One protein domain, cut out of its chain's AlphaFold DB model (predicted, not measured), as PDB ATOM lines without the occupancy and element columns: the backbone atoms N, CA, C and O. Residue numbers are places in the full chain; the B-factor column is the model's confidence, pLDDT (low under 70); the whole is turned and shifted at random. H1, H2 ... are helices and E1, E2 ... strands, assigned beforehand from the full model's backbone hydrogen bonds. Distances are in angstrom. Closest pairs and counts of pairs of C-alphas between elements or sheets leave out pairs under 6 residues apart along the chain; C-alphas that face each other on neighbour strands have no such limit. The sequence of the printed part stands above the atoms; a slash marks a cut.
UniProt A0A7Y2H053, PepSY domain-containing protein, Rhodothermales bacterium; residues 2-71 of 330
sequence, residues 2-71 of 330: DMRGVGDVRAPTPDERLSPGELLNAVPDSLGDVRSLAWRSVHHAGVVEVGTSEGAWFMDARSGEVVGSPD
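Overview. This is residues 2 to 71 of the 330 residues of the protein "PepSY domain-containing protein" of Rhodothermales bacterium (UniProt A0A7Y2H053). A small, twisted sheet of four strands has one short helix, H1, over one face, running across the strands, while a long stretch with no named element, residues 2 to 19, passes along the outside of the body to reach that helix. The printed part has 70 residues, with one named helix followed by four named strands, H1 E1 E2 E3 E4; the sheet's order is E1 - E2 - E3 - E4, antiparallel throughout. The class is mixed, helices and strands, though only 28 residues, under half, are in named elements. The whole is compact, with a radius of gyration of the C-alphas of 11.3 A and spans of 29 by 28 by 16 A.

Along the chain. Start at C-alpha 2, at (66.145, 39.249, 298.072); residues 2 to 19 from there hold no named element, and their C-alphas lie 10 to 16 A from the mean of all C-alphas. Find C-alpha 20 at (69.628, 64.768, 299.020), where H1 begins; it covers residues 20 to 26, 9.8 A long. Next come E1, residues 34 to 40, 18.1 A long, and E2, residues 47 to 52, 15.6 A. E3 takes residues 56 to 60, 13.6 A, and E4 residues 66 to 68, 5.4 A, ending at C-alpha 68 at (72.218, 46.989, 301.968).

Arrangement. Look first at the sheet, a meander, each strand the antiparallel neighbour of the one before. The hairpin of E1 and E2 stands at 157 degrees between directions; N 38 and O 49 are 2.8 A apart, within hydrogen-bond range. In the hairpin of E2 and E3, at 147 degrees, look at N 50 and O 57, 2.8 A apart. In the hairpin of E3 and E4, at 122 degrees, N 58 and O 68 are 2.8 A apart. The edge strands E1 and E4 are apart. The sheet is only just strongly twisted, its C-alphas lying up to 4.4 A off the best plane; from edge to edge the strands' lines turn by 107 degrees. H1 is on the sheet at a height of 8.5 A, over E2, and runs across the strands at 76 degrees to E2 on the local plane. The closest C-alphas of H1 and E1 are those of Leu 24 and Val 34, 7.5 A apart. In H1 every O i to N i+4 pair is within hydrogen-bond range.

Size, cuts and confidence. The two C-alphas farthest apart are those of Asp 15 and Glu 54, 29.8 A, while those of Asp 2 and Asp 71 are 6.2 A apart. The printed part has no cut. The links E2 to E3 and E3 to E4 are tight; H1 to E1 and E1 to E2 are short. Check the B-factor column: the mean pLDDT of the printed part is 78.4, and residues 2 to 13, 42 to 45 and 70 to 71 are under 70.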
ATOM      1  N   ASP A   2      66.637  39.716 296.788       33.47
ATOM      2  CA  ASP A   2      66.145  39.249 298.072       33.47
ATOM      3  C   ASP A   2      66.222  40.414 299.077       33.47
ATOM      4  O   ASP A   2      67.221  40.624 299.753       33.47
ATOM      5  N   MET A   3      65.179  41.251 299.077       50.78
ATOM      6  CA  MET A   3      64.979  42.366 300.011       50.78
ATOM      7  C   MET A   3      64.173  41.919 301.246       50.78
ATOM      8  O   MET A   3      63.480  42.726 301.853       50.78
ATOM      9  N   ARG A   4      64.253  40.637 301.649       43.56
ATOM     10  CA  ARG A   4      63.492  40.056 302.781       43.56
ATOM     11  C   ARG A   4      63.739  40.706 304.157       43.56
ATOM     12  O   ARG A   4      63.055  40.335 305.103       43.56
ATOM     13  N   GLY A   5      64.668  41.657 304.275       40.34
ATOM     14  CA  GLY A   5      64.864  42.492 305.471       40.34
ATOM     15  C   GLY A   5      64.265  43.902 305.381       40.34
ATOM     16  O   GLY A   5      64.118  44.564 306.401       40.34
ATOM     17  N   VAL A   6      63.884  44.362 304.185       49.09
ATOM     18  CA  VAL A   6      63.220  45.654 303.982       49.09
ATOM     19  C   VAL A   6      61.732  45.362 303.916       49.09
ATOM     20  O   VAL A   6      61.191  45.094 302.843       49.09
ATOM     21  N   GLY A   7      61.091  45.313 305.086       41.00
ATOM     22  CA  GLY A   7      59.640  45.158 305.183       41.00
ATOM     23  C   GLY A   7      58.901  46.211 304.351       41.00
ATOM     24  O   GLY A   7      59.508  47.164 303.859       41.00
ATOM     25  N   ASP A   8      57.585  46.055 304.206       44.44
ATOM     26  CA  ASP A   8      56.683  47.084 303.666       44.44
ATOM     27  C   ASP A   8      56.693  48.332 304.575       44.44
ATOM     28  O   ASP A   8      55.739  48.648 305.284       44.44
ATOM     29  N   VAL A   9      57.817  49.046 304.604       52.66
ATOM     30  CA  VAL A   9      57.959  50.331 305.263       52.66
ATOM     31  C   VAL A   9      57.204  51.317 304.392       52.66
ATOM     32  O   VAL A   9      57.501  51.490 303.205       52.66
ATOM     33  N   ARG A  10      56.182  51.940 304.985       56.88
ATOM     34  CA  ARG A  10      55.406  53.010 304.362       56.88
ATOM     35  C   ARG A  10      56.361  54.013 303.713       56.88
ATOM     36  O   ARG A  10      57.260  54.528 304.379       56.88
ATOM     37  N   ALA A  11      56.120  54.305 302.435       62.78
ATOM     38  CA  ALA A  11      56.821  55.353 301.705       62.78
ATOM     39  C   ALA A  11      56.885  56.631 302.567       62.78
ATOM     40  O   ALA A  11      55.821  57.113 302.973       62.78
ATOM     41  N   PRO A  12      58.077  57.155 302.902       65.12
ATOM     42  CA  PRO A  12      58.185  58.434 303.573       65.12
ATOM     43  C   PRO A  12      57.548  59.506 302.706       65.12
ATOM     44  O   PRO A  12      57.747  59.556 301.491       65.12
ATOM     45  N   THR A  13      56.754  60.353 303.347       69.56
ATOM     46  CA  THR A  13      56.326  61.604 302.728       69.56
ATOM     47  C   THR A  13      57.559  62.467 302.420       69.56
ATOM     48  O   THR A  13      58.610  62.272 303.038       69.56
ATOM     49  N   PRO A  14      57.477  63.419 301.471       70.00
ATOM     50  CA  PRO A  14      58.604  64.290 301.138       70.00
ATOM     51  C   PRO A  14      59.222  65.023 302.337       70.00
ATOM     52  O   PRO A  14      60.405  65.344 302.275       70.00
ATOM     53  N   ASP A  15      58.442  65.233 303.401       70.19
ATOM     54  CA  ASP A  15      58.857  65.901 304.639       70.19
ATOM     55  C   ASP A  15      59.454  64.939 305.687       70.19
ATOM     56  O   ASP A  15      60.107  65.374 306.627       70.19
ATOM     57  N   GLU A  16      59.246  63.624 305.544       78.38
ATOM     58  CA  GLU A  16      59.792  62.597 306.449       78.38
ATOM     59  C   GLU A  16      61.143  62.038 305.987       78.38
ATOM     60  O   GLU A  16      61.773  61.278 306.725       78.38
ATOM     61  N   ARG A  17      61.563  62.340 304.757       84.06
ATOM     62  CA  ARG A  17      62.836  61.876 304.196       84.06
ATOM     63  C   ARG A  17      63.930  62.922 304.372       84.06
ATOM     64  O   ARG A  17      63.676  64.120 304.272       84.06
ATOM     65  N   LEU A  18      65.160  62.446 304.518       86.56
ATOM     66  CA  LEU A  18      66.351  63.273 304.420       86.56
ATOM     67  C   LEU A  18      66.430  63.923 303.038       86.56
ATOM     68  O   LEU A  18      66.111  63.319 302.002       86.56
ATOM     69  N   SER A  19      66.881  65.170 303.019       88.44
ATOM     70  CA  SER A  19      67.207  65.867 301.786       88.44
ATOM     71  C   SER A  19      68.357  65.154 301.064       88.44
ATOM     72  O   SER A  19      69.176  64.475 301.687       88.44
ATOM     73  N   PRO A  20      68.497  65.332 299.739       89.31
ATOM     74  CA  PRO A  20      69.628  64.768 299.020       89.31
ATOM     75  C   PRO A  20      70.979  65.217 299.587       89.31
ATOM     76  O   PRO A  20      71.910  64.430 299.573       89.31
ATOM     77  N   GLY A  21      71.095  66.440 300.119       87.38
ATOM     78  CA  GLY A  21      72.331  66.906 300.760       87.38
ATOM     79  C   GLY A  21      72.658  66.142 302.045       87.38
ATOM     80  O   GLY A  21      73.794  65.723 302.237       87.38
ATOM     81  N   GLU A  22      71.658  65.900 302.893       88.69
ATOM     82  CA  GLU A  22      71.823  65.103 304.116       88.69
ATOM     83  C   GLU A  22      72.153  63.644 303.799       88.69
ATOM     84  O   GLU A  22      73.033  63.068 304.430       88.69
ATOM     85  N   LEU A  23      71.514  63.070 302.774       88.69
ATOM     86  CA  LEU A  23      71.833  61.723 302.302       88.69
ATOM     87  C   LEU A  23      73.279  61.621 301.824       88.69
ATOM     88  O   LEU A  23      73.939  60.650 302.167       88.69
ATOM     89  N   LEU A  24      73.784  62.611 301.079       89.69
ATOM     90  CA  LEU A  24      75.181  62.627 300.632       89.69
ATOM     91  C   LEU A  24      76.159  62.673 301.804       89.69
ATOM     92  O   LEU A  24      77.152  61.959 301.779       89.69
ATOM     93  N   ASN A  25      75.854  63.458 302.838       89.44
ATOM     94  CA  ASN A  25      76.682  63.532 304.043       89.44
ATOM     95  C   ASN A  25      76.624  62.247 304.885       89.44
ATOM     96  O   ASN A  25      77.548  61.973 305.646       89.44
ATOM     97  N   ALA A  26      75.543  61.471 304.770       88.69
ATOM     98  CA  ALA A  26      75.388  60.188 305.445       88.69
ATOM     99  C   ALA A  26      76.074  59.025 304.706       88.69
ATOM    100  O   ALA A  26      76.187  57.935 305.270       88.69
ATOM    101  N   VAL A  27      76.522  59.218 303.456       88.12
ATOM    102  CA  VAL A  27      77.239  58.178 302.705       88.12
ATOM    103  C   VAL A  27      78.617  57.961 303.339       88.12
ATOM    104  O   VAL A  27      79.406  58.901 303.396       88.12
ATOM    105  N   PRO A  28      78.956  56.735 303.775       86.06
ATOM    106  CA  PRO A  28      80.296  56.443 304.264       86.06
ATOM    107  C   PRO A  28      81.348  56.623 303.163       86.06
ATOM    108  O   PRO A  28      81.173  56.099 302.060       86.06
ATOM    109  N   ASP A  29      82.486  57.242 303.491       84.06
ATOM    110  CA  ASP A  29      83.620  57.437 302.564       84.06
ATOM    111  C   ASP A  29      84.102  56.124 301.918       84.06
ATOM    112  O   ASP A  29      84.611  56.102 300.797       84.06
ATOM    113  N   SER A  30      83.902  54.993 302.604       82.75
ATOM    114  CA  SER A  30      84.253  53.655 302.119       82.75
ATOM    115  C   SER A  30      83.449  53.192 300.898       82.75
ATOM    116  O   SER A  30      83.844  52.218 300.258       82.75
ATOM    117  N   LEU A  31      82.337  53.857 300.561       82.25
ATOM    118  CA  LEU A  31      81.502  53.509 299.408       82.25
ATOM    119  C   LEU A  31      81.953  54.189 298.105       82.25
ATOM    120  O   LEU A  31      81.402  53.875 297.043       82.25
ATOM    121  N   GLY A  32      82.959  55.066 298.172       85.56
ATOM    122  CA  GLY A  32      83.508  55.806 297.038       85.56
ATOM    123  C   GLY A  32      82.660  57.008 296.615       85.56
ATOM    124  O   GLY A  32      81.625  57.313 297.209       85.56
ATOM    125  N   ASP A  33      83.092  57.684 295.549       88.94
ATOM    126  CA  ASP A  33      82.485  58.942 295.108       88.94
ATOM    127  C   ASP A  33      81.039  58.736 294.661       88.94
ATOM    128  O   ASP A  33      80.762  57.954 293.741       88.94
ATOM    129  N   VAL A  34      80.109  59.479 295.259       90.19
ATOM    130  CA  VAL A  34      78.706  59.447 294.843       90.19
ATOM    131  C   VAL A  34      78.566  60.103 293.473       90.19
ATOM    132  O   VAL A  34      79.093  61.182 293.212       90.19
ATOM    133  N   ARG A  35      77.816  59.454 292.582       90.25
ATOM    134  CA  ARG A  35      77.531  59.924 291.217       90.25
ATOM    135  C   ARG A  35      76.057  60.213 290.985       90.25
ATOM    136  O   ARG A  35      75.712  61.056 290.161       90.25
ATOM    137  N   SER A  36      75.177  59.502 291.683       93.25
ATOM    138  CA  SER A  36      73.736  59.664 291.511       93.25
ATOM    139  C   SER A  36      72.957  59.204 292.731       93.25
ATOM    140  O   SER A  36      73.378  58.279 293.425       93.25
ATOM    141  N   LEU A  37      71.782  59.792 292.918       93.75
ATOM    142  CA  LEU A  37      70.779  59.366 293.888       93.75
ATOM    143  C   LEU A  37      69.492  59.033 293.142       93.75
ATOM    144  O   LEU A  37      69.091  59.787 292.256       93.75
ATOM    145  N   ALA A  38      68.837  57.923 293.471       92.44
ATOM    146  CA  ALA A  38      67.578  57.550 292.846       92.44
ATOM    147  C   ALA A  38      66.497  57.182 293.859       92.44
ATOM    148  O   ALA A  38      66.682  56.326 294.722       92.44
ATOM    149  N   TRP A  39      65.330  57.792 293.678       91.06
ATOM    150  CA  TRP A  39      64.131  57.580 294.479       91.06
ATOM    151  C   TRP A  39      63.109  56.769 293.698       91.06
ATOM    152  O   TRP A  39      63.070  56.813 292.464       91.06
ATOM    153  N   ARG A  40      62.256  56.043 294.420       87.75
ATOM    154  CA  ARG A  40      61.145  55.259 293.865       87.75
ATOM    155  C   ARG A  40      59.838  55.691 294.512       87.75
ATOM    156  O   ARG A  40      59.797  55.903 295.716       87.75
ATOM    157  N   SER A  41      58.773  55.799 293.723       80.81
ATOM    158  CA  SER A  41      57.445  56.176 294.235       80.81
ATOM    159  C   SER A  41      56.587  54.965 294.606       80.81
ATOM    160  O   SER A  41      55.652  55.077 295.392       80.81
ATOM    161  N   VAL A  42      56.898  53.793 294.043       68.69
ATOM    162  CA  VAL A  42      56.150  52.542 294.214       68.69
ATOM    163  C   VAL A  42      57.111  51.398 294.511       68.69
ATOM    164  O   VAL A  42      58.105  51.257 293.804       68.69
ATOM    165  N   HIS A  43      56.772  50.569 295.509       60.91
ATOM    166  CA  HIS A  43      57.599  49.481 296.062       60.91
ATOM    167  C   HIS A  43      58.990  49.950 296.543       60.91
ATOM    168  O   HIS A  43      59.768  50.527 295.789       60.91
ATOM    169  N   HIS A  44      59.335  49.690 297.809       63.22
ATOM    170  CA  HIS A  44      60.602  50.151 298.413       63.22
ATOM    171  C   HIS A  44      60.800  51.679 298.376       63.22
ATOM    172  O   HIS A  44      61.923  52.165 298.308       63.22
ATOM    173  N   ALA A  45      59.712  52.452 298.434       69.00
ATOM    174  CA  ALA A  45      59.762  53.916 298.409       69.00
ATOM    175  C   ALA A  45      60.467  54.534 299.637       69.00
ATOM    176  O   ALA A  45      60.841  55.700 299.609       69.00
ATOM    177  N   GLY A  46      60.672  53.746 300.700       77.38
ATOM    178  CA  GLY A  46      61.508  54.110 301.848       77.38
ATOM    179  C   GLY A  46      63.011  53.998 301.619       77.38
ATOM    180  O   GLY A  46      63.764  54.326 302.523       77.38
ATOM    181  N   VAL A  47      63.458  53.562 300.440       85.31
ATOM    182  CA  VAL A  47      64.874  53.338 300.144       85.31
ATOM    183  C   VAL A  47      65.330  54.227 298.992       85.31
ATOM    184  O   VAL A  47      64.675  54.308 297.949       85.31
ATOM    185  N   VAL A  48      66.491  54.853 299.164       89.31
ATOM    186  CA  VAL A  48      67.211  55.593 298.126       89.31
ATOM    187  C   VAL A  48      68.334  54.720 297.585       89.31
ATOM    188  O   VAL A  48      69.132  54.162 298.335       89.31
ATOM    189  N   GLU A  49      68.393  54.587 296.264       90.75
ATOM    190  CA  GLU A  49      69.500  53.927 295.579       90.75
ATOM    191  C   GLU A  49      70.617  54.951 295.346       90.75
ATOM    192  O   GLU A  49      70.431  55.931 294.623       90.75
ATOM    193  N   VAL A  50      71.772  54.726 295.962       91.62
ATOM    194  CA  VAL A  50      72.960  55.575 295.863       91.62
ATOM    195  C   VAL A  50      73.951  54.915 294.918       91.62
ATOM    196  O   VAL A  50      74.486  53.847 295.206       91.62
ATOM    197  N   GLY A  51      74.168  55.531 293.757       89.62
ATOM    198  CA  GLY A  51      75.164  55.085 292.786       89.62
ATOM    199  C   GLY A  51      76.501  55.767 293.046       89.62
ATOM    200  O   GLY A  51      76.571  56.994 292.976       89.62
ATOM    201  N   THR A  52      77.546  54.985 293.298       89.31
ATOM    202  CA  THR A  52      78.914  55.441 293.569       89.31
ATOM    203  C   THR A  52      79.900  54.962 292.496       89.31
ATOM    204  O   THR A  52      79.521  54.278 291.539       89.31
ATOM    205  N   SER A  53      81.179  55.329 292.621       82.88
ATOM    206  CA  SER A  53      82.261  54.788 291.788       82.88
ATOM    207  C   SER A  53      82.417  53.270 291.924       82.88
ATOM    208  O   SER A  53      82.736  52.611 290.934       82.88
ATOM    209  N   GLU A  54      82.140  52.731 293.114       80.06
ATOM    210  CA  GLU A  54      82.333  51.320 293.467       80.06
ATOM    211  C   GLU A  54      81.089  50.452 293.225       80.06
ATOM    212  O   GLU A  54      81.183  49.228 293.120       80.06
ATOM    213  N   GLY A  55      79.900  51.048 293.103       82.50
ATOM    214  CA  GLY A  55      78.687  50.276 292.861       82.50
ATOM    215  C   GLY A  55      77.395  51.025 293.138       82.50
ATOM    216  O   GLY A  55      77.310  52.236 293.000       82.50
ATOM    217  N   ALA A  56      76.353  50.273 293.481       86.06
ATOM    218  CA  ALA A  56      75.080  50.831 293.909       86.06
ATOM    219  C   ALA A  56      74.757  50.308 295.306       86.06
ATOM    220  O   ALA A  56      74.959  49.125 295.582       86.06
ATOM    221  N   TRP A  57      74.225  51.183 296.146       87.94
ATOM    222  CA  TRP A  57      73.897  50.928 297.542       87.94
ATOM    223  C   TRP A  57      72.465  51.365 297.816       87.94
ATOM    224  O   TRP A  57      71.913  52.199 297.103       87.94
ATOM    225  N   PHE A  58      71.852  50.777 298.830       88.56
ATOM    226  CA  PHE A  58      70.511  51.109 299.273       88.56
ATOM    227  C   PHE A  58      70.594  51.721 300.661       88.56
ATOM    228  O   PHE A  58      71.111  51.093 301.583       88.56
ATOM    229  N   MET A  59      70.083  52.939 300.793       89.31
ATOM    230  CA  MET A  59      70.046  53.677 302.051       89.31
ATOM    231  C   MET A  59      68.603  53.956 302.445       89.31
ATOM    232  O   MET A  59      67.763  54.208 301.579       89.31
ATOM    233  N   ASP A  60      68.309  53.900 303.738       88.19
ATOM    234  CA  ASP A  60      67.004  54.287 304.254       88.19
ATOM    235  C   ASP A  60      66.818  55.793 304.048       88.19
ATOM    236  O   ASP A  60      67.681  56.606 304.383       88.19
ATOM    237  N   ALA A  61      65.689  56.171 303.463       87.12
ATOM    238  CA  ALA A  61      65.420  57.553 303.109       87.12
ATOM    239  C   ALA A  61      65.187  58.457 304.333       87.12
ATOM    240  O   ALA A  61      65.262  59.671 304.178       87.12
ATOM    241  N   ARG A  62      64.878  57.907 305.517       87.69
ATOM    242  CA  ARG A  62      64.611  58.656 306.757       87.69
ATOM    243  C   ARG A  62      65.840  58.736 307.660       87.69
ATOM    244  O   ARG A  62      66.090  59.788 308.234       87.69
ATOM    245  N   SER A  63      66.578  57.636 307.816       85.50
ATOM    246  CA  SER A  63      67.746  57.588 308.707       85.50
ATOM    247  C   SER A  63      69.075  57.841 307.997       85.50
ATOM    248  O   SER A  63      70.037  58.234 308.649       85.50
ATOM    249  N   GLY A  64      69.151  57.611 306.682       85.19
ATOM    250  CA  GLY A  64      70.416  57.619 305.944       85.19
ATOM    251  C   GLY A  64      71.287  56.391 306.220       85.19
ATOM    252  O   GLY A  64      72.425  56.337 305.769       85.19
ATOM    253  N   GLU A  65      70.786  55.387 306.943       87.19
ATOM    254  CA  GLU A  65      71.535  54.160 307.205       87.19
ATOM    255  C   GLU A  65      71.618  53.292 305.945       87.19
ATOM    256  O   GLU A  65      70.657  53.178 305.181       87.19
ATOM    257  N   VAL A  66      72.763  52.645 305.722       86.75
ATOM    258  CA  VAL A  66      72.936  51.694 304.618       86.75
ATOM    259  C   VAL A  66      72.184  50.403 304.945       86.75
ATOM    260  O   VAL A  66      72.631  49.585 305.742       86.75
ATOM    261  N   VAL A  67      71.048  50.201 304.281       86.12
ATOM    262  CA  VAL A  67      70.168  49.033 304.461       86.12
ATOM    263  C   VAL A  67      70.672  47.825 303.669       86.12
ATOM    264  O   VAL A  67      70.341  46.678 303.971       86.12
ATOM    265  N   GLY A  68      71.500  48.057 302.649       80.62
ATOM    266  CA  GLY A  68      72.218  46.989 301.968       80.62
ATOM    267  C   GLY A  68      72.744  47.384 300.600       80.62
ATOM    268  O   GLY A  68      72.827  48.553 300.233       80.62
ATOM    269  N   SER A  69      73.082  46.372 299.812       78.25
ATOM    270  CA  SER A  69      73.442  46.510 298.406       78.25
ATOM    271  C   SER A  69      72.546  45.603 297.555       78.25
ATOM    272  O   SER A  69      71.935  44.662 298.072       78.25
ATOM    273  N   PRO A  70      72.397  45.868 296.247       69.56
ATOM    274  CA  PRO A  70      71.655  44.987 295.361       69.56
ATOM    275  C   PRO A  70      72.228  43.569 295.407       69.56
ATOM    276  O   PRO A  70      73.361  43.367 294.981       69.56
ATOM    277  N   ASP A  71      71.415  42.625 295.897       66.31
ATOM    278  CA  ASP A  71      71.613  41.165 295.944       66.31
ATOM    279  C   ASP A  71      72.860  40.682 295.188       66.31
ATOM    280  O   ASP A  71      72.872  40.531 293.956       66.31
TER     281      ASP A  71